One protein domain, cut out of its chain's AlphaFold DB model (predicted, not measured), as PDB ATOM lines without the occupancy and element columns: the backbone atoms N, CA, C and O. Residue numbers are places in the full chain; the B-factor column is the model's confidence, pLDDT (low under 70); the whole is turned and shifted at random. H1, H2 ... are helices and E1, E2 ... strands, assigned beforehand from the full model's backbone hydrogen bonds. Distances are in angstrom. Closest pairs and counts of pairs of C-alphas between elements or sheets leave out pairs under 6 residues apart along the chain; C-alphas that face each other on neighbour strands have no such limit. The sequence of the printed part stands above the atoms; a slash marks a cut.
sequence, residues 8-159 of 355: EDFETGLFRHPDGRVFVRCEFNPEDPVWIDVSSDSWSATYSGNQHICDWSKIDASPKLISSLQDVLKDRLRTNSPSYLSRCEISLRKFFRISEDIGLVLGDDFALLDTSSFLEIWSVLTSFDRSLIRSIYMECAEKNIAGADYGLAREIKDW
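What this domain is: This is residues 8 to 159 of the 355 residues of an uncharacterized protein of Marinobacter similis (UniProt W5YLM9). This is an elongated domain with two small antiparallel sheets, E1 E2 E3 and E4 E5, side by side at one end and helices H3, H4 and H5 at the other. The long helices H1 and H2 run between the ends, and H4 crosses both nearly at right angles, with H5 folded back beside it. The 152 printed residues hold five named strands, then five named helices, class mixed. The sheet order is E1, E2, E3. The whole is compact, with a radius of gyration of the C-alphas of 15.7 A and spans of 47 by 30 by 27 A.

How they stand to each other: E1, residues 14 to 16, E2, residues 22 to 26, and E3, residues 34 to 37, form a meander, each strand the antiparallel neighbour of the one before. N 15 and O 23 are 2.9 A apart across E1 and E2, and N 26 and O 34 are 2.8 A apart across E2 and E3. E4, residues 42 to 47, and E5, residues 50 to 55, are an antiparallel hairpin, with N 45 and O 52 at 2.9 A. The closest C-alphas of E3 and E4 are those of Ile 36 and Ala 45, 4.8 A. H1, residues 63 to 79, is on the sheet E1 E2 E3 at a height of 11.9 A and runs along the strands; this gives two layers, a helix on one face of a sheet. For H2, residues 84 to 101, and E5 the closest C-alphas are those of Cys 54 and Glu 89, 5.1 A. H3, residues 115 to 124, touches H2 at a steep tilt of 66 degrees, the closest C-alphas being those of Ile 98 and Ile 121, 6.1 A. H4, residues 127 to 142, is the hub: it touches H1 at Val 72 and Glu 139, closest C-alphas 6.8 A, H2 at Ser 91 and Asp 129, 5.3 A, and H5, residues 150 to 157, at Ala 141 and Tyr 150, 4.9 A. H4 is about perpendicular to H1, at 76 degrees, and to H2, at 90 degrees. H4 and H5 are a helical hairpin at a shallow tilt of 23 degrees, opposite ways. H1 and H5 are apart. Every O i to N i+4 pair is within hydrogen-bond range in H2, H4 and H5; it is 11 of 13 in H1 and 5 of 6 in H3.

Where its parts are: E1 begins at C-alpha 14 (-43.870, 6.314, 28.168). E4 is 16.1 A long and E5 15.7 A. H1 is 25.2 A long, H2 25.4 A and H4 22.6 A. H5 ends at C-alpha 157 (-21.027, 18.146, 43.049).

The domain as a whole: The two C-alphas farthest apart, those of Pro 18 and Ser 116, are 48.6 A apart. The printed part has no cut, and the link from H2 to H3, residues 102 to 114, is long. The mean pLDDT of the printed part is 91.4, and residue 49 alone is under 70.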
ATOM      1  N   GLU A   8     -50.719   5.784  27.147       89.44
ATOM      2  CA  GLU A   8     -49.721   5.774  28.218       89.44
ATOM      3  C   GLU A   8     -49.481   4.354  28.749       89.44
ATOM      4  O   GLU A   8     -50.413   3.605  29.037       89.44
ATOM      5  N   ASP A   9     -48.211   4.000  28.892       88.19
ATOM      6  CA  ASP A   9     -47.723   2.827  29.601       88.19
ATOM      7  C   ASP A   9     -47.398   3.261  31.039       88.19
ATOM      8  O   ASP A   9     -46.381   3.908  31.281       88.19
ATOM      9  N   PHE A  10     -48.287   2.958  31.992       86.75
ATOM     10  CA  PHE A  10     -48.186   3.446  33.377       86.75
ATOM     11  C   PHE A  10     -46.987   2.893  34.157       86.75
ATOM     12  O   PHE A  10     -46.610   3.477  35.172       86.75
ATOM     13  N   GLU A  11     -46.378   1.791  33.712       82.56
ATOM     14  CA  GLU A  11     -45.188   1.233  34.364       82.56
ATOM     15  C   GLU A  11     -43.941   2.041  34.005       82.56
ATOM     16  O   GLU A  11     -43.104   2.338  34.856       82.56
ATOM     17  N   THR A  12     -43.827   2.428  32.736       82.62
ATOM     18  CA  THR A  12     -42.659   3.159  32.227       82.62
ATOM     19  C   THR A  12     -42.874   4.674  32.189       82.62
ATOM     20  O   THR A  12     -41.909   5.440  32.129       82.62
ATOM     21  N   GLY A  13     -44.129   5.129  32.225       85.56
ATOM     22  CA  GLY A  13     -44.554   6.505  31.959       85.56
ATOM     23  C   GLY A  13     -44.157   6.983  30.557       85.56
ATOM     24  O   GLY A  13     -43.798   8.152  30.384       85.56
ATOM     25  N   LEU A  14     -44.105   6.058  29.590       91.56
ATOM     26  CA  LEU A  14     -43.870   6.314  28.168       91.56
ATOM     27  C   LEU A  14     -45.187   6.209  27.401       91.56
ATOM     28  O   LEU A  14     -46.130   5.561  27.839       91.56
ATOM     29  N   PHE A  15     -45.248   6.823  26.227       91.75
ATOM     30  CA  PHE A  15     -46.448   6.833  25.397       91.75
ATOM     31  C   PHE A  15     -46.206   6.059  24.116       91.75
ATOM     32  O   PHE A  15     -45.203   6.271  23.439       91.75
ATOM     33  N   ARG A  16     -47.123   5.163  23.771       91.25
ATOM     34  CA  ARG A  16     -47.023   4.310  22.588       91.25
ATOM     35  C   ARG A  16     -48.026   4.759  21.543       91.25
ATOM     36  O   ARG A  16     -49.189   5.008  21.855       91.25
ATOM     37  N   HIS A  17     -47.563   4.848  20.307       87.94
ATOM     38  CA  HIS A  17     -48.408   5.051  19.143       87.94
ATOM     39  C   HIS A  17     -48.761   3.688  18.516       87.94
ATOM     40  O   HIS A  17     -47.955   2.757  18.613       87.94
ATOM     41  N   PRO A  18     -49.923   3.533  17.851       82.88
ATOM     42  CA  PRO A  18     -50.331   2.263  17.239       82.88
ATOM     43  C   PRO A  18     -49.356   1.708  16.186       82.88
ATOM     44  O   PRO A  18     -49.342   0.508  15.932       82.88
ATOM     45  N   ASP A  19     -48.519   2.563  15.595       84.00
ATOM     46  CA  ASP A  19     -47.456   2.168  14.654       84.00
ATOM     47  C   ASP A  19     -46.190   1.602  15.329       84.00
ATOM     48  O   ASP A  19     -45.217   1.292  14.646       84.00
ATOM     49  N   GLY A  20     -46.192   1.471  16.659       84.38
ATOM     50  CA  GLY A  20     -45.088   0.923  17.444       84.38
ATOM     51  C   GLY A  20     -44.075   1.956  17.941       84.38
ATOM     52  O   GLY A  20     -43.185   1.594  18.710       84.38
ATOM     53  N   ARG A  21     -44.196   3.238  17.566       88.62
ATOM     54  CA  ARG A  21     -43.316   4.288  18.100       88.62
ATOM     55  C   ARG A  21     -43.588   4.566  19.575       88.62
ATOM     56  O   ARG A  21     -44.716   4.456  20.057       88.62
ATOM     57  N   VAL A  22     -42.533   4.966  20.279       91.56
ATOM     58  CA  VAL A  22     -42.518   5.214  21.722       91.56
ATOM     59  C   VAL A  22     -42.053   6.641  21.973       91.56
ATOM     60  O   VAL A  22     -41.071   7.089  21.382       91.56
ATOM     61  N   PHE A  23     -42.747   7.346  22.862       92.44
ATOM     62  CA  PHE A  23     -42.554   8.764  23.113       92.44
ATOM     63  C   PHE A  23     -42.397   9.075  24.599       92.44
ATOM     64  O   PHE A  23     -43.094   8.520  25.449       92.44
ATOM     65  N   VAL A  24     -41.537  10.044  24.904       93.88
ATOM     66  CA  VAL A  24     -41.539  10.756  26.185       93.88
ATOM     67  C   VAL A  24     -42.407  12.004  26.043       93.88
ATOM     68  O   VAL A  24     -42.216  12.801  25.119       93.88
ATOM     69  N   ARG A  25     -43.340  12.200  26.980       91.00
ATOM     70  CA  ARG A  25     -44.099  13.447  27.116       91.00
ATOM     71  C   ARG A  25     -43.245  14.483  27.850       91.00
ATOM     72  O   ARG A  25     -43.026  14.374  29.052       91.00
ATOM     73  N   CYS A  26     -42.747  15.480  27.126       89.75
ATOM     74  CA  CYS A  26     -41.996  16.595  27.693       89.75
ATOM     75  C   CYS A  26     -42.951  17.701  28.153       89.75
ATOM     76  O   CYS A  26     -43.533  18.413  27.335       89.75
ATOM     77  N   GLU A  27     -43.063  17.883  29.463       86.88
ATOM     78  CA  GLU A  27     -43.889  18.891  30.134       86.88
ATOM     79  C   GLU A  27     -43.084  20.121  30.568       86.88
ATOM     80  O   GLU A  27     -43.490  20.874  31.449       86.88
ATOM     81  N   PHE A  28     -41.946  20.375  29.911       83.12
ATOM     82  CA  PHE A  28     -41.204  21.630  30.069       83.12
ATOM     83  C   PHE A  28     -42.113  22.867  29.893       83.12
ATOM     84  O   PHE A  28     -41.914  23.885  30.559       83.12
ATOM     85  N   ASN A  29     -43.120  22.768  29.016       77.56
ATOM     86  CA  ASN A  29     -44.283  23.647  28.991       77.56
ATOM     87  C   ASN A  29     -45.560  22.796  29.147       77.56
ATOM     88  O   ASN A  29     -45.972  22.174  28.168       77.56
ATOM     89  N   PRO A  30     -46.200  22.764  30.330       74.94
ATOM     90  CA  PRO A  30     -47.379  21.925  30.559       74.94
ATOM     91  C   PRO A  30     -48.577  22.267  29.662       74.94
ATOM     92  O   PRO A  30     -49.393  21.397  29.377       74.94
ATOM     93  N   GLU A  31     -48.683  23.520  29.203       73.12
ATOM     94  CA  GLU A  31     -49.778  23.981  28.333       73.12
ATOM     95  C   GLU A  31     -49.613  23.520  26.872       73.12
ATOM     96  O   GLU A  31     -50.599  23.402  26.148       73.12
ATOM     97  N   ASP A  32     -48.383  23.230  26.435       74.31
ATOM     98  CA  ASP A  32     -48.090  22.667  25.109       74.31
ATOM     99  C   ASP A  32     -46.954  21.635  25.214       74.31
ATOM    100  O   ASP A  32     -45.793  21.950  24.916       74.31
ATOM    101  N   PRO A  33     -47.264  20.408  25.680       82.62
ATOM    102  CA  PRO A  33     -46.276  19.351  25.814       82.62
ATOM    103  C   PRO A  33     -45.668  18.967  24.464       82.62
ATOM    104  O   PRO A  33     -46.360  18.883  23.443       82.62
ATOM    105  N   VAL A  34     -44.370  18.668  24.470       85.69
ATOM    106  CA  VAL A  34     -43.653  18.195  23.281       85.69
ATOM    107  C   VAL A  34     -43.442  16.690  23.378       85.69
ATOM    108  O   VAL A  34     -42.993  16.182  24.401       85.69
ATOM    109  N   TRP A  35     -43.731  15.974  22.300       88.56
ATOM    110  CA  TRP A  35     -43.536  14.530  22.220       88.56
ATOM    111  C   TRP A  35     -42.164  14.227  21.628       88.56
ATOM    112  O   TRP A  35     -41.850  14.674  20.524       88.56
ATOM    113  N   ILE A  36     -41.341  13.506  22.384       92.25
ATOM    114  CA  ILE A  36     -39.972  13.154  22.002       92.25
ATOM    115  C   ILE A  36     -39.951  11.681  21.623       92.25
ATOM    116  O   ILE A  36     -40.243  10.846  22.472       92.25
ATOM    117  N   ASP A  37     -39.611  11.373  20.374       92.75
ATOM    118  CA  ASP A  37     -39.503  10.002  19.876       92.75
ATOM    119  C   ASP A  37     -38.241   9.341  20.442       92.75
ATOM    120  O   ASP A  37     -37.132   9.856  20.267       92.75
ATOM    121  N   VAL A  38     -38.428   8.217  21.132       94.50
ATOM    122  CA  VAL A  38     -37.378   7.408  21.769       94.50
ATOM    123  C   VAL A  38     -37.429   5.944  21.313       94.50
ATOM    124  O   VAL A  38     -36.930   5.056  21.998       94.50
ATOM    125  N   SER A  39     -38.064   5.679  20.167       89.06
ATOM    126  CA  SER A  39     -38.309   4.324  19.651       89.06
ATOM    127  C   SER A  39     -37.078   3.607  19.090       89.06
ATOM    128  O   SER A  39     -37.122   2.394  18.898       89.06
ATOM    129  N   SER A  40     -35.994   4.331  18.806       90.12
ATOM    130  CA  SER A  40     -34.802   3.806  18.131       90.12
ATOM    131  C   SER A  40     -33.508   4.276  18.801       90.12
ATOM    132  O   SER A  40     -33.544   5.008  19.789       90.12
ATOM    133  N   ASP A  41     -32.358   3.920  18.226       90.94
ATOM    134  CA  ASP A  41     -31.042   4.431  18.641       90.94
ATOM    135  C   ASP A  41     -30.837   5.921  18.314       90.94
ATOM    136  O   ASP A  41     -29.878   6.539  18.774       90.94
ATOM    137  N   SER A  42     -31.746   6.531  17.547       94.12
ATOM    138  CA  SER A  42     -31.751   7.964  17.267       94.12
ATOM    139  C   SER A  42     -33.008   8.603  17.842       94.12
ATOM    140  O   SER A  42     -34.103   8.504  17.286       94.12
ATOM    141  N   TRP A  43     -32.856   9.263  18.988       95.94
ATOM    142  CA  TRP A  43     -33.959   9.963  19.638       95.94
ATOM    143  C   TRP A  43     -34.134  11.331  19.015       95.94
ATOM    144  O   TRP A  43     -33.146  12.017  18.744       95.94
ATOM    145  N   SER A  44     -35.377  11.763  18.807       92.88
ATOM    146  CA  SER A  44     -35.609  13.046  18.152       92.88
ATOM    147  C   SER A  44     -36.882  13.763  18.575       92.88
ATOM    148  O   SER A  44     -37.877  13.167  18.977       92.88
ATOM    149  N   ALA A  45     -36.842  15.087  18.473       88.81
ATOM    150  CA  ALA A  45     -37.992  15.945  18.689       88.81
ATOM    151  C   ALA A  45     -37.881  17.215  17.855       88.81
ATOM    152  O   ALA A  45     -36.787  17.723  17.608       88.81
ATOM    153  N   THR A  46     -39.029  17.767  17.471       82.06
ATOM    154  CA  THR A  46     -39.090  19.089  16.840       82.06
ATOM    155  C   THR A  46     -39.503  20.104  17.883       82.06
ATOM    156  O   THR A  46     -40.539  19.946  18.525       82.06
ATOM    157  N   TYR A  47     -38.700  21.143  18.067       79.31
ATOM    158  CA  TYR A  47     -39.011  22.196  19.019       79.31
ATOM    159  C   TYR A  47     -38.532  23.543  18.516       79.31
ATOM    160  O   TYR A  47     -37.377  23.700  18.125       79.31
ATOM    161  N   SER A  48     -39.430  24.530  18.575       71.19
ATOM    162  CA  SER A  48     -39.165  25.880  18.075       71.19
ATOM    163  C   SER A  48     -38.598  25.849  16.652       71.19
ATOM    164  O   SER A  48     -37.584  26.479  16.414       71.19
ATOM    165  N   GLY A  49     -39.170  25.056  15.741       68.19
ATOM    166  CA  GLY A  49     -38.706  24.972  14.347       68.19
ATOM    167  C   GLY A  49     -37.399  24.205  14.103       68.19
ATOM    168  O   GLY A  49     -37.019  24.021  12.950       68.19
ATOM    169  N   ASN A  50     -36.723  23.720  15.149       73.69
ATOM    170  CA  ASN A  50     -35.488  22.949  15.024       73.69
ATOM    171  C   ASN A  50     -35.714  21.470  15.332       73.69
ATOM    172  O   ASN A  50     -36.408  21.118  16.290       73.69
ATOM    173  N   GLN A  51     -35.062  20.605  14.555       84.25
ATOM    174  CA  GLN A  51     -34.935  19.196  14.898       84.25
ATOM    175  C   GLN A  51     -33.797  19.031  15.908       84.25
ATOM    176  O   GLN A  51     -32.656  19.421  15.655       84.25
ATOM    177  N   HIS A  52     -34.115  18.450  17.058       89.00
ATOM    178  CA  HIS A  52     -33.151  18.067  18.077       89.00
ATOM    179  C   HIS A  52     -33.022  16.557  18.076       89.00
ATOM    180  O   HIS A  52     -34.022  15.857  18.206       89.00
ATOM    181  N   ILE A  53     -31.794  16.083  17.911       92.81
ATOM    182  CA  ILE A  53     -31.463  14.662  17.818       92.81
ATOM    183  C   ILE A  53     -30.478  14.314  18.933       92.81
ATOM    184  O   ILE A  53     -29.667  15.166  19.307       92.81
ATOM    185  N   CYS A  54     -30.604  13.100  19.465       96.19
ATOM    186  CA  CYS A  54     -29.564  12.395  20.200       96.19
ATOM    187  C   CYS A  54     -29.355  11.027  19.548       96.19
ATOM    188  O   CYS A  54     -30.196  10.139  19.678       96.19
ATOM    189  N   ASP A  55     -28.254  10.876  18.824       95.31
ATOM    190  CA  ASP A  55     -27.873   9.631  18.160       95.31
ATOM    191  C   ASP A  55     -26.917   8.819  19.042       95.31
ATOM    192  O   ASP A  55     -25.731   9.140  19.156       95.31
ATOM    193  N   TRP A  56     -27.444   7.773  19.682       95.56
ATOM    194  CA  TRP A  56     -26.694   6.931  20.614       95.56
ATOM    195  C   TRP A  56     -25.574   6.148  19.928       95.56
ATOM    196  O   TRP A  56     -24.561   5.881  20.565       95.56
ATOM    197  N   SER A  57     -25.688   5.875  18.622       93.31
ATOM    198  CA  SER A  57     -24.636   5.192  17.854       93.31
ATOM    199  C   SER A  57     -23.346   6.011  17.719       93.31
ATOM    200  O   SER A  57     -22.292   5.472  17.391       93.31
ATOM    201  N   LYS A  58     -23.412   7.325  17.974       92.62
ATOM    202  CA  LYS A  58     -22.258   8.235  17.942       92.62
ATOM    203  C   LYS A  58     -21.559   8.380  19.290       92.62
ATOM    204  O   LYS A  58     -20.598   9.150  19.382       92.62
ATOM    205  N   ILE A  59     -22.074   7.740  20.333       94.00
ATOM    206  CA  ILE A  59     -21.493   7.758  21.670       94.00
ATOM    207  C   ILE A  59     -20.726   6.451  21.825       94.00
ATOM    208  O   ILE A  59     -21.327   5.383  21.826       94.00
ATOM    209  N   ASP A  60     -19.403   6.556  21.935       90.94
ATOM    210  CA  ASP A  60     -18.529   5.391  22.058       90.94
ATOM    211  C   ASP A  60     -18.561   4.848  23.491       90.94
ATOM    212  O   ASP A  60     -17.758   5.208  24.352       90.94
ATOM    213  N   ALA A  61     -19.605   4.076  23.772       91.75
ATOM    214  CA  ALA A  61     -19.874   3.460  25.058       91.75
ATOM    215  C   ALA A  61     -20.501   2.079  24.842       91.75
ATOM    216  O   ALA A  61     -21.158   1.822  23.831       91.75
ATOM    217  N   SER A  62     -20.342   1.187  25.817       94.19
ATOM    218  CA  SER A  62     -20.983  -0.126  25.767       94.19
ATOM    219  C   SER A  62     -22.519  -0.013  25.719       94.19
ATOM    220  O   SER A  62     -23.098   0.909  26.307       94.19
ATOM    221  N   PRO A  63     -23.224  -0.986  25.109       94.38
ATOM    222  CA  PRO A  63     -24.690  -0.999  25.085       94.38
ATOM    223  C   PRO A  63     -25.328  -0.935  26.481       94.38
ATOM    224  O   PRO A  63     -26.381  -0.326  26.664       94.38
ATOM    225  N   LYS A  64     -24.673  -1.528  27.486       95.12
ATOM    226  CA  LYS A  64     -25.145  -1.530  28.875       95.12
ATOM    227  C   LYS A  64     -25.052  -0.144  29.520       95.12
ATOM    228  O   LYS A  64     -26.000   0.294  30.183       95.12
ATOM    229  N   LEU A  65     -23.955   0.573  29.280       95.44
ATOM    230  CA  LEU A  65     -23.798   1.949  29.737       95.44
ATOM    231  C   LEU A  65     -24.756   2.891  28.997       95.44
ATOM    232  O   LEU A  65     -25.418   3.708  29.637       95.44
ATOM    233  N   ILE A  66     -24.915   2.721  27.680       96.19
ATOM    234  CA  ILE A  66     -25.902   3.457  26.874       96.19
ATOM    235  C   ILE A  66     -27.314   3.266  27.436       96.19
ATOM    236  O   ILE A  66     -27.999   4.257  27.672       96.19
ATOM    237  N   SER A  67     -27.736   2.029  27.720       95.06
ATOM    238  CA  SER A  67     -29.061   1.752  28.297       95.06
ATOM    239  C   SER A  67     -29.274   2.485  29.625       95.06
ATOM    240  O   SER A  67     -30.327   3.079  29.849       95.06
ATOM    241  N   SER A  68     -28.261   2.504  30.493       95.81
ATOM    242  CA  SER A  68     -28.350   3.204  31.781       95.81
ATOM    243  C   SER A  68     -28.460   4.725  31.600       95.81
ATOM    244  O   SER A  68     -29.253   5.390  32.269       95.81
ATOM    245  N   LEU A  69     -27.700   5.290  30.657       96.44
ATOM    246  CA  LEU A  69     -27.770   6.710  30.305       96.44
ATOM    247  C   LEU A  69     -29.113   7.080  29.665       96.44
ATOM    248  O   LEU A  69     -29.642   8.159  29.937       96.44
ATOM    249  N   GLN A  70     -29.681   6.193  28.848       96.06
ATOM    250  CA  GLN A  70     -31.012   6.350  28.272       96.06
ATOM    251  C   GLN A  70     -32.078   6.450  29.366       96.06
ATOM    252  O   GLN A  70     -32.936   7.328  29.296       96.06
ATOM    253  N   ASP A  71     -32.016   5.616  30.401       93.75
ATOM    254  CA  ASP A  71     -32.997   5.648  31.490       93.75
ATOM    255  C   ASP A  71     -32.931   6.945  32.304       93.75
ATOM    256  O   ASP A  71     -33.964   7.536  32.625       93.75
ATOM    257  N   VAL A  72     -31.727   7.460  32.564       95.44
ATOM    258  CA  VAL A  72     -31.547   8.800  33.147       95.44
ATOM    259  C   VAL A  72     -32.101   9.881  32.220       95.44
ATOM    260  O   VAL A  72     -32.805  10.796  32.659       95.44
ATOM    261  N   LEU A  73     -31.816   9.784  30.921       95.31
ATOM    262  CA  LEU A  73     -32.227  10.801  29.968       95.31
ATOM    263  C   LEU A  73     -33.752  10.844  29.794       95.31
ATOM    264  O   LEU A  73     -34.298  11.943  29.756       95.31
ATOM    265  N   LYS A  74     -34.456   9.703  29.763       94.56
ATOM    266  CA  LYS A  74     -35.934   9.650  29.687       94.56
ATOM    267  C   LYS A  74     -36.583  10.489  30.786       94.56
ATOM    268  O   LYS A  74     -37.458  11.302  30.488       94.56
ATOM    269  N   ASP A  75     -36.108  10.368  32.024       92.31
ATOM    270  CA  ASP A  75     -36.636  11.150  33.145       92.31
ATOM    271  C   ASP A  75     -36.349  12.640  33.002       92.31
ATOM    272  O   ASP A  75     -37.236  13.477  33.184       92.31
ATOM    273  N   ARG A  76     -35.129  12.997  32.596       92.88
ATOM    274  CA  ARG A  76     -34.769  14.401  32.372       92.88
ATOM    275  C   ARG A  76     -35.579  15.035  31.250       92.88
ATOM    276  O   ARG A  76     -35.933  16.212  31.345       92.88
ATOM    277  N   LEU A  77     -35.880  14.287  30.194       93.69
ATOM    278  CA  LEU A  77     -36.639  14.768  29.041       93.69
ATOM    279  C   LEU A  77     -38.098  15.096  29.377       93.69
ATOM    280  O   LEU A  77     -38.696  15.917  28.682       93.69
ATOM    281  N   ARG A  78     -38.650  14.556  30.472       91.19
ATOM    282  CA  ARG A  78     -39.988  14.930  30.965       91.19
ATOM    283  C   ARG A  78     -40.073  16.400  31.364       91.19
ATOM    284  O   ARG A  78     -41.116  17.014  31.192       91.19
ATOM    285  N   THR A  79     -38.989  16.993  31.863       88.69
ATOM    286  CA  THR A  79     -39.003  18.353  32.440       88.69
ATOM    287  C   THR A  79     -38.073  19.338  31.734       88.69
ATOM    288  O   THR A  79     -38.204  20.552  31.898       88.69
ATOM    289  N   ASN A  80     -37.139  18.856  30.913       89.25
ATOM    290  CA  ASN A  80     -36.206  19.699  30.172       89.25
ATOM    291  C   ASN A  80     -36.682  19.968  28.747       89.25
ATOM    292  O   ASN A  80     -37.149  19.075  28.056       89.25
ATOM    293  N   SER A  81     -36.465  21.196  28.263       87.88
ATOM    294  CA  SER A  81     -36.761  21.564  26.871       87.88
ATOM    295  C   SER A  81     -36.106  20.593  25.872       87.88
ATOM    296  O   SER A  81     -34.932  20.278  26.085       87.88
ATOM    297  N   PRO A  82     -36.738  20.256  24.731       89.00
ATOM    298  CA  PRO A  82     -36.218  19.274  23.767       89.00
ATOM    299  C   PRO A  82     -34.800  19.541  23.240       89.00
ATOM    300  O   PRO A  82     -34.075  18.607  22.911       89.00
ATOM    301  N   SER A  83     -34.341  20.800  23.258       88.31
ATOM    302  CA  SER A  83     -32.934  21.155  22.987       88.31
ATOM    303  C   SER A  83     -31.907  20.460  23.899       88.31
ATOM    304  O   SER A  83     -30.715  20.465  23.597       88.31
ATOM    305  N   TYR A  84     -32.354  19.876  25.015       91.44
ATOM    306  CA  TYR A  84     -31.544  19.069  25.921       91.44
ATOM    307  C   TYR A  84     -31.016  17.795  25.251       91.44
ATOM    308  O   TYR A  84     -29.866  17.453  25.497       91.44
ATOM    309  N   LEU A  85     -31.774  17.179  24.332       92.88
ATOM    310  CA  LEU A  85     -31.352  15.992  23.569       92.88
ATOM    311  C   LEU A  85     -29.996  16.198  22.893       92.88
ATOM    312  O   LEU A  85     -29.030  15.501  23.183       92.88
ATOM    313  N   SER A  86     -29.903  17.221  22.042       92.75
ATOM    314  CA  SER A  86     -28.678  17.497  21.285       92.75
ATOM    315  C   SER A  86     -27.525  17.931  22.179       92.75
ATOM    316  O   SER A  86     -26.366  17.677  21.868       92.75
ATOM    317  N   ARG A  87     -27.827  18.569  23.315       92.12
ATOM    318  CA  ARG A  87     -26.809  18.912  24.315       92.12
ATOM    319  C   ARG A  87     -26.236  17.656  24.964       92.12
ATOM    320  O   ARG A  87     -25.024  17.582  25.125       92.12
ATOM    321  N   CYS A  88     -27.081  16.680  25.293       94.69
ATOM    322  CA  CYS A  88     -26.650  15.396  25.834       94.69
ATOM    323  C   CYS A  88     -25.765  14.636  24.848       94.69
ATOM    324  O   CYS A  88     -24.671  14.253  25.247       94.69
ATOM    325  N   GLU A  89     -26.165  14.498  23.579       95.38
ATOM    326  CA  GLU A  89     -25.332  13.831  22.562       95.38
ATOM    327  C   GLU A  89     -23.937  14.460  22.487       95.38
ATOM    328  O   GLU A  89     -22.925  13.769  22.600       95.38
ATOM    329  N   ILE A  90     -23.876  15.788  22.339       94.94
ATOM    330  CA  ILE A  90     -22.614  16.516  22.178       94.94
ATOM    331  C   ILE A  90     -21.723  16.351  23.412       94.94
ATOM    332  O   ILE A  90     -20.535  16.051  23.270       94.94
ATOM    333  N   SER A  91     -22.273  16.555  24.613       96.06
ATOM    334  CA  SER A  91     -21.495  16.494  25.852       96.06
ATOM    335  C   SER A  91     -21.068  15.065  26.197       96.06
ATOM    336  O   SER A  91     -19.922  14.882  26.598       96.06
ATOM    337  N   LEU A  92     -21.929  14.059  26.001       96.44
ATOM    338  CA  LEU A  92     -21.586  12.651  26.232       96.44
ATOM    339  C   LEU A  92     -20.528  12.179  25.237       96.44
ATOM    340  O   LEU A  92     -19.494  11.674  25.656       96.44
ATOM    341  N   ARG A  93     -20.709  12.433  23.936       95.75
ATOM    342  CA  ARG A  93     -19.699  12.082  22.925       95.75
ATOM    343  C   ARG A  93     -18.342  12.704  23.245       95.75
ATOM    344  O   ARG A  93     -17.309  12.064  23.086       95.75
ATOM    345  N   LYS A  94     -18.338  13.960  23.697       95.69
ATOM    346  CA  LYS A  94     -17.108  14.638  24.107       95.69
ATOM    347  C   LYS A  94     -16.498  14.006  25.361       95.69
ATOM    348  O   LYS A  94     -15.287  13.841  25.396       95.69
ATOM    349  N   PHE A  95     -17.310  13.660  26.357       96.50
ATOM    350  CA  PHE A  95     -16.859  12.983  27.572       96.50
ATOM    351  C   PHE A  95     -16.180  11.644  27.259       96.50
ATOM    352  O   PHE A  95     -15.033  11.458  27.649       96.50
ATOM    353  N   PHE A  96     -16.842  10.763  26.502       95.12
ATOM    354  CA  PHE A  96     -16.296   9.447  26.153       95.12
ATOM    355  C   PHE A  96     -15.033   9.551  25.303       95.12
ATOM    356  O   PHE A  96     -14.044   8.894  25.605       95.12
ATOM    357  N   ARG A  97     -15.012  10.465  24.328       94.94
ATOM    358  CA  ARG A  97     -13.803  10.727  23.544       94.94
ATOM    359  C   ARG A  97     -12.625  11.176  24.415       94.94
ATOM    360  O   ARG A  97     -11.520  10.697  24.227       94.94
ATOM    361  N   ILE A  98     -12.843  12.096  25.359       95.25
ATOM    362  CA  ILE A  98     -11.767  12.556  26.254       95.25
ATOM    363  C   ILE A  98     -11.311  11.420  27.174       95.25
ATOM    364  O   ILE A  98     -10.119  11.306  27.428       95.25
ATOM    365  N   SER A  99     -12.242  10.588  27.656       94.56
ATOM    366  CA  SER A  99     -11.925   9.398  28.451       94.56
ATOM    367  C   SER A  99     -10.985   8.462  27.686       94.56
ATOM    368  O   SER A  99      -9.956   8.055  28.215       94.56
ATOM    369  N   GLU A 100     -11.288   8.185  26.418       92.62
ATOM    370  CA  GLU A 100     -10.426   7.380  25.554       92.62
ATOM    371  C   GLU A 100      -9.066   8.056  25.296       92.62
ATOM    372  O   GLU A 100      -8.032   7.403  25.413       92.62
ATOM    373  N   ASP A 101      -9.049   9.371  25.030       92.25
ATOM    374  CA  ASP A 101      -7.824  10.148  24.777       92.25
ATOM    375  C   ASP A 101      -6.840  10.109  25.973       92.25
ATOM    376  O   ASP A 101      -5.626  10.176  25.768       92.25
ATOM    377  N   ILE A 102      -7.336   9.982  27.213       91.75
ATOM    378  CA  ILE A 102      -6.504   9.811  28.425       91.75
ATOM    379  C   ILE A 102      -6.193   8.338  28.751       91.75
ATOM    380  O   ILE A 102      -5.586   8.041  29.777       91.75
ATOM    381  N   GLY A 103      -6.594   7.400  27.887       89.62
ATOM    382  CA  GLY A 103      -6.370   5.964  28.062       89.62
ATOM    383  C   GLY A 103      -7.361   5.269  29.002       89.62
ATOM    384  O   GLY A 103      -7.140   4.114  29.368       89.62
ATOM    385  N   LEU A 104      -8.453   5.936  29.386       91.00
ATOM    386  CA  LEU A 104      -9.523   5.368  30.201       91.00
ATOM    387  C   LEU A 104     -10.660   4.856  29.308       91.00
ATOM    388  O   LEU A 104     -11.581   5.591  28.948       91.00
ATOM    389  N   VAL A 105     -10.627   3.563  28.992       87.25
ATOM    390  CA  VAL A 105     -11.721   2.894  28.276       87.25
ATOM    391  C   VAL A 105     -12.767   2.430  29.285       87.25
ATOM    392  O   VAL A 105     -12.566   1.460  30.018       87.25
ATOM    393  N   LEU A 106     -13.893   3.137  29.328       86.31
ATOM    394  CA  LEU A 106     -15.042   2.751  30.141       86.31
ATOM    395  C   LEU A 106     -15.700   1.525  29.501       86.31
ATOM    396  O   LEU A 106     -16.128   1.579  28.351       86.31
ATOM    397  N   GLY A 107     -15.735   0.413  30.234       84.00
ATOM    398  CA  GLY A 107     -16.362  -0.823  29.774       84.00
ATOM    399  C   GLY A 107     -17.887  -0.750  29.863       84.00
ATOM    400  O   GLY A 107     -18.553   0.057  29.216       84.00
ATOM    401  N   ASP A 108     -18.458  -1.616  30.693       91.56
ATOM    402  CA  ASP A 108     -19.908  -1.739  30.867       91.56
ATOM    403  C   ASP A 108     -20.543  -0.642  31.738       91.56
ATOM    404  O   ASP A 108     -21.769  -0.515  31.779       91.56
ATOM    405  N   ASP A 109     -19.722   0.125  32.459       93.38
ATOM    406  CA  ASP A 109     -20.149   1.062  33.491       93.38
ATOM    407  C   ASP A 109     -19.067   2.115  33.829       93.38
ATOM    408  O   ASP A 109     -18.023   2.211  33.181       93.38
ATOM    409  N   PHE A 110     -19.345   2.945  34.838       95.25
ATOM    410  CA  PHE A 110     -18.458   3.977  35.363       95.25
ATOM    411  C   PHE A 110     -17.554   3.505  36.515       95.25
ATOM    412  O   PHE A 110     -16.919   4.347  37.146       95.25
ATOM    413  N   ALA A 111     -17.454   2.204  36.808       92.00
ATOM    414  CA  ALA A 111     -16.725   1.728  37.991       92.00
ATOM    415  C   ALA A 111     -15.214   2.032  37.952       92.00
ATOM    416  O   ALA A 111     -14.563   2.076  38.992       92.00
ATOM    417  N   LEU A 112     -14.657   2.247  36.756       89.56
ATOM    418  CA  LEU A 112     -13.254   2.623  36.558       89.56
ATOM    419  C   LEU A 112     -12.993   4.130  36.722       89.56
ATOM    420  O   LEU A 112     -11.835   4.541  36.701       89.56
ATOM    421  N   LEU A 113     -14.031   4.963  36.859       93.19
ATOM    422  CA  LEU A 113     -13.855   6.390  37.124       93.19
ATOM    423  C   LEU A 113     -13.502   6.617  38.589       93.19
ATOM    424  O   LEU A 113     -14.345   6.477  39.472       93.19
ATOM    425  N   ASP A 114     -12.271   7.055  38.815       92.88
ATOM    426  CA  ASP A 114     -11.817   7.616  40.078       92.88
ATOM    427  C   ASP A 114     -11.735   9.152  40.013       92.88
ATOM    428  O   ASP A 114     -11.906   9.778  38.959       92.88
ATOM    429  N   THR A 115     -11.467   9.780  41.159       94.06
ATOM    430  CA  THR A 115     -11.331  11.238  41.274       94.06
ATOM    431  C   THR A 115     -10.279  11.799  40.312       94.06
ATOM    432  O   THR A 115     -10.518  12.827  39.678       94.06
ATOM    433  N   SER A 116      -9.133  11.127  40.174       93.69
ATOM    434  CA  SER A 116      -8.015  11.582  39.336       93.69
ATOM    435  C   SER A 116      -8.405  11.619  37.860       93.69
ATOM    436  O   SER A 116      -8.282  12.657  37.209       93.69
ATOM    437  N   SER A 117      -8.967  10.522  37.354       94.25
ATOM    438  CA  SER A 117      -9.407  10.414  35.967       94.25
ATOM    439  C   SER A 117     -10.547  11.388  35.669       94.25
ATOM    440  O   SER A 117     -10.568  12.043  34.624       94.25
ATOM    441  N   PHE A 118     -11.479  11.561  36.615       94.25
ATOM    442  CA  PHE A 118     -12.551  12.543  36.470       94.25
ATOM    443  C   PHE A 118     -12.007  13.978  36.421       94.25
ATOM    444  O   PHE A 118     -12.497  14.772  35.620       94.25
ATOM    445  N   LEU A 119     -10.994  14.329  37.226       93.81
ATOM    446  CA  LEU A 119     -10.340  15.646  37.190       93.81
ATOM    447  C   LEU A 119      -9.665  15.918  35.841       93.81
ATOM    448  O   LEU A 119      -9.791  17.028  35.310       93.81
ATOM    449  N   GLU A 120      -8.988  14.922  35.268       94.19
ATOM    450  CA  GLU A 120      -8.366  15.044  33.946       94.19
ATOM    451  C   GLU A 120      -9.418  15.330  32.871       94.19
ATOM    452  O   GLU A 120      -9.314  16.340  32.163       94.19
ATOM    453  N   ILE A 121     -10.504  14.547  32.836       94.94
ATOM    454  CA  ILE A 121     -11.631  14.789  31.924       94.94
ATOM    455  C   ILE A 121     -12.241  16.176  32.183       94.94
ATOM    456  O   ILE A 121     -12.470  16.961  31.254       94.94
ATOM    457  N   TRP A 122     -12.471  16.526  33.452       93.62
ATOM    458  CA  TRP A 122     -13.062  17.797  33.870       93.62
ATOM    459  C   TRP A 122     -12.268  18.994  33.353       93.62
ATOM    460  O   TRP A 122     -12.864  19.980  32.908       93.62
ATOM    461  N   SER A 123     -10.938  18.916  33.357       91.12
ATOM    462  CA  SER A 123     -10.060  20.004  32.918       91.12
ATOM    463  C   SER A 123     -10.282  20.399  31.447       91.12
ATOM    464  O   SER A 123     -10.255  21.589  31.127       91.12
ATOM    465  N   VAL A 124     -10.633  19.434  30.589       92.81
ATOM    466  CA  VAL A 124     -10.827  19.604  29.135       92.81
ATOM    467  C   VAL A 124     -12.275  19.972  28.768       92.81
ATOM    468  O   VAL A 124     -12.553  20.609  27.741       92.81
ATOM    469  N   LEU A 125     -13.242  19.590  29.603       92.62
ATOM    470  CA  LEU A 125     -14.655  19.893  29.382       92.62
ATOM    471  C   LEU A 125     -14.956  21.399  29.475       92.62
ATOM    472  O   LEU A 125     -14.355  22.139  30.254       92.62
ATOM    473  N   THR A 126     -15.942  21.872  28.699       91.50
ATOM    474  CA  THR A 126     -16.431  23.249  28.869       91.50
ATOM    475  C   THR A 126     -17.256  23.368  30.149       91.50
ATOM    476  O   THR A 126     -17.770  22.380  30.666       91.50
ATOM    477  N   SER A 127     -17.477  24.593  30.636       88.69
ATOM    478  CA  SER A 127     -18.346  24.816  31.805       88.69
ATOM    479  C   SER A 127     -19.770  24.274  31.642       88.69
ATOM    480  O   SER A 127     -20.393  23.848  32.620       88.69
ATOM    481  N   PHE A 128     -20.274  24.266  30.407       89.12
ATOM    482  CA  PHE A 128     -21.558  23.673  30.075       89.12
ATOM    483  C   PHE A 128     -21.505  22.144  30.195       89.12
ATOM    484  O   PHE A 128     -22.299  21.575  30.943       89.12
ATOM    485  N   ASP A 129     -20.530  21.505  29.538       94.12
ATOM    486  CA  ASP A 129     -20.369  20.044  29.557       94.12
ATOM    487  C   ASP A 129     -20.167  19.526  30.987       94.12
ATOM    488  O   ASP A 129     -20.847  18.599  31.411       94.12
ATOM    489  N   ARG A 130     -19.305  20.191  31.767       94.62
ATOM    490  CA  ARG A 130     -19.062  19.900  33.190       94.62
ATOM    491  C   ARG A 130     -20.352  19.850  33.997       94.62
ATOM    492  O   ARG A 130     -20.582  18.922  34.765       94.62
ATOM    493  N   SER A 131     -21.213  20.852  33.811       93.00
ATOM    494  CA  SER A 131     -22.484  20.931  34.533       93.00
ATOM    495  C   SER A 131     -23.419  19.783  34.158       93.00
ATOM    496  O   SER A 131     -24.068  19.230  35.039       93.00
ATOM    497  N   LEU A 132     -23.473  19.423  32.873       94.44
ATOM    498  CA  LEU A 132     -24.321  18.349  32.361       94.44
ATOM    499  C   LEU A 132     -23.827  16.975  32.824       94.44
ATOM    500  O   LEU A 132     -24.608  16.233  33.414       94.44
ATOM    501  N   ILE A 133     -22.546  16.661  32.613       96.00
ATOM    502  CA  ILE A 133     -21.943  15.370  32.975       96.00
ATOM    503  C   ILE A 133     -22.028  15.131  34.480       96.00
ATOM    504  O   ILE A 133     -22.494  14.076  34.893       96.00
ATOM    505  N   ARG A 134     -21.688  16.130  35.304       95.75
ATOM    506  CA  ARG A 134     -21.850  16.058  36.766       95.75
ATOM    507  C   ARG A 134     -23.275  15.700  37.171       95.75
ATOM    508  O   ARG A 134     -23.486  14.883  38.055       95.75
ATOM    509  N   SER A 135     -24.249  16.337  36.529       94.69
ATOM    510  CA  SER A 135     -25.662  16.125  36.817       94.69
ATOM    511  C   SER A 135     -26.103  14.710  36.420       94.69
ATOM    512  O   SER A 135     -26.830  14.065  37.169       94.69
ATOM    513  N   ILE A 136     -25.678  14.212  35.253       96.00
ATOM    514  CA  ILE A 136     -25.986  12.845  34.803       96.00
ATOM    515  C   ILE A 136     -25.323  11.813  35.719       96.00
ATOM    516  O   ILE A 136     -26.001  10.903  36.181       96.00
ATOM    517  N   TYR A 137     -24.036  11.983  36.032       96.81
ATOM    518  CA  TYR A 137     -23.295  11.075  36.907       96.81
ATOM    519  C   TYR A 137     -23.925  10.985  38.303       96.81
ATOM    520  O   TYR A 137     -24.106   9.890  38.825       96.81
ATOM    521  N   MET A 138     -24.333  12.126  38.873       96.44
ATOM    522  CA  MET A 138     -25.057  12.166  40.148       96.44
ATOM    523  C   MET A 138     -26.352  11.350  40.101       96.44
ATOM    524  O   MET A 138     -26.597  10.562  41.005       96.44
ATOM    525  N   GLU A 139     -27.161  11.492  39.049       96.25
ATOM    526  CA  GLU A 139     -28.409  10.725  38.923       96.25
ATOM    527  C   GLU A 139     -28.159   9.227  38.709       96.25
ATOM    528  O   GLU A 139     -28.910   8.410  39.241       96.25
ATOM    529  N   CYS A 140     -27.095   8.846  37.991       96.81
ATOM    530  CA  CYS A 140     -26.678   7.445  37.922       96.81
ATOM    531  C   CYS A 140     -26.337   6.899  39.317       96.81
ATOM    532  O   CYS A 140     -26.782   5.808  39.671       96.81
ATOM    533  N   ALA A 141     -25.601   7.669  40.123       96.81
ATOM    534  CA  ALA A 141     -25.210   7.269  41.472       96.81
ATOM    535  C   ALA A 141     -26.409   7.207  42.438       96.81
ATOM    536  O   ALA A 141     -26.538   6.254  43.200       96.81
ATOM    537  N   GLU A 142     -27.326   8.179  42.382       96.06
ATOM    538  CA  GLU A 142     -28.556   8.202  43.194       96.06
ATOM    539  C   GLU A 142     -29.480   7.018  42.885       96.06
ATOM    540  O   GLU A 142     -30.116   6.472  43.787       96.06
ATOM    541  N   LYS A 143     -29.532   6.593  41.618       95.12
ATOM    542  CA  LYS A 143     -30.290   5.413  41.180       95.12
ATOM    543  C   LYS A 143     -29.528   4.097  41.350       95.12
ATOM    544  O   LYS A 143     -30.104   3.045  41.088       95.12
ATOM    545  N   ASN A 144     -28.263   4.143  41.775       95.31
ATOM    546  CA  ASN A 144     -27.374   2.987  41.878       95.31
ATOM    547  C   ASN A 144     -27.283   2.178  40.563       95.31
ATOM    548  O   ASN A 144     -27.402   0.952  40.552       95.31
ATOM    549  N   ILE A 145     -27.111   2.881  39.441       95.81
ATOM    550  CA  ILE A 145     -26.972   2.304  38.095       95.81
ATOM    551  C   ILE A 145     -25.623   2.678  37.476       95.81
ATOM    552  O   ILE A 145     -24.942   3.594  37.937       95.81
ATOM    553  N   ALA A 146     -25.247   1.980  36.400       94.44
ATOM    554  CA  ALA A 146     -24.026   2.249  35.637       94.44
ATOM    555  C   ALA A 146     -22.744   2.316  36.487       94.44
ATOM    556  O   ALA A 146     -21.832   3.052  36.128       94.44
ATOM    557  N   GLY A 147     -22.666   1.594  37.613       94.69
ATOM    558  CA  GLY A 147     -21.467   1.550  38.463       94.69
ATOM    559  C   GLY A 147     -21.003   2.916  38.989       94.69
ATOM    560  O   GLY A 147     -19.838   3.058  39.340       94.69
ATOM    561  N   ALA A 148     -21.878   3.928  38.997       96.19
ATOM    562  CA  ALA A 148     -21.529   5.274  39.435       96.19
ATOM    563  C   ALA A 148     -21.354   5.321  40.959       96.19
ATOM    564  O   ALA A 148     -22.257   4.941  41.707       96.19
ATOM    565  N   ASP A 149     -20.206   5.822  41.419       96.88
ATOM    566  CA  ASP A 149     -19.916   5.955  42.842       96.88
ATOM    567  C   ASP A 149     -20.576   7.214  43.419       96.88
ATOM    568  O   ASP A 149     -20.337   8.345  42.986       96.88
ATOM    569  N   TYR A 150     -21.393   7.020  44.451       96.38
ATOM    570  CA  TYR A 150     -22.045   8.104  45.173       96.38
ATOM    571  C   TYR A 150     -21.055   8.994  45.940       96.38
ATOM    572  O   TYR A 150     -21.295  10.197  46.074       96.38
ATOM    573  N   GLY A 151     -19.937   8.440  46.423       95.69
ATOM    574  CA  GLY A 151     -18.864   9.203  47.063       95.69
ATOM    575  C   GLY A 151     -18.249  10.210  46.095       95.69
ATOM    576  O   GLY A 151     -18.300  11.419  46.342       95.69
ATOM    577  N   LEU A 152     -17.775   9.715  44.951       96.00
ATOM    578  CA  LEU A 152     -17.255  10.538  43.863       96.00
ATOM    579  C   LEU A 152     -18.293  11.546  43.337       96.00
ATOM    580  O   LEU A 152     -17.979  12.723  43.144       96.00
ATOM    581  N   ALA A 153     -19.554  11.139  43.169       96.38
ATOM    582  CA  ALA A 153     -20.619  12.034  42.714       96.38
ATOM    583  C   ALA A 153     -20.819  13.236  43.653       96.38
ATOM    584  O   ALA A 153     -20.978  14.373  43.195       96.38
ATOM    585  N   ARG A 154     -20.769  13.006  44.974       95.38
ATOM    586  CA  ARG A 154     -20.836  14.075  45.978       95.38
ATOM    587  C   ARG A 154     -19.623  14.991  45.934       95.38
ATOM    588  O   ARG A 154     -19.798  16.192  46.100       95.38
ATOM    589  N   GLU A 155     -18.435  14.451  45.696       94.62
ATOM    590  CA  GLU A 155     -17.219  15.253  45.568       94.62
ATOM    591  C   GLU A 155     -17.303  16.196  44.356       94.62
ATOM    592  O   GLU A 155     -17.163  17.414  44.488       94.62
ATOM    593  N   ILE A 156     -17.639  15.658  43.179       93.81
ATOM    594  CA  ILE A 156     -17.740  16.431  41.931       93.81
ATOM    595  C   ILE A 156     -18.886  17.451  41.997       93.81
ATOM    596  O   ILE A 156     -18.832  18.500  41.342       93.81
ATOM    597  N   LYS A 157     -19.930  17.195  42.802       91.81
ATOM    598  CA  LYS A 157     -21.027  18.146  43.049       91.81
ATOM    599  C   LYS A 157     -20.504  19.530  43.439       91.81
ATOM    600  O   LYS A 157     -21.011  20.528  42.920       91.81
ATOM    601  N   ASP A 158     -19.459  19.578  44.257       89.44
ATOM    602  CA  ASP A 158     -18.892  20.814  44.802       89.44
ATOM    603  C   ASP A 158     -17.842  21.461  43.882       89.44
ATOM    604  O   ASP A 158     -17.424  22.606  44.096       89.44
ATOM    605  N   TRP A 159     -17.443  20.783  42.802       90.44
ATOM    606  CA  TRP A 159     -16.472  21.323  41.857       90.44
ATOM    607  C   TRP A 159     -17.043  22.493  41.056       90.44
ATOM    608  O   TRP A 159     -18.197  22.519  40.608       90.44
TER     609      TRP A 159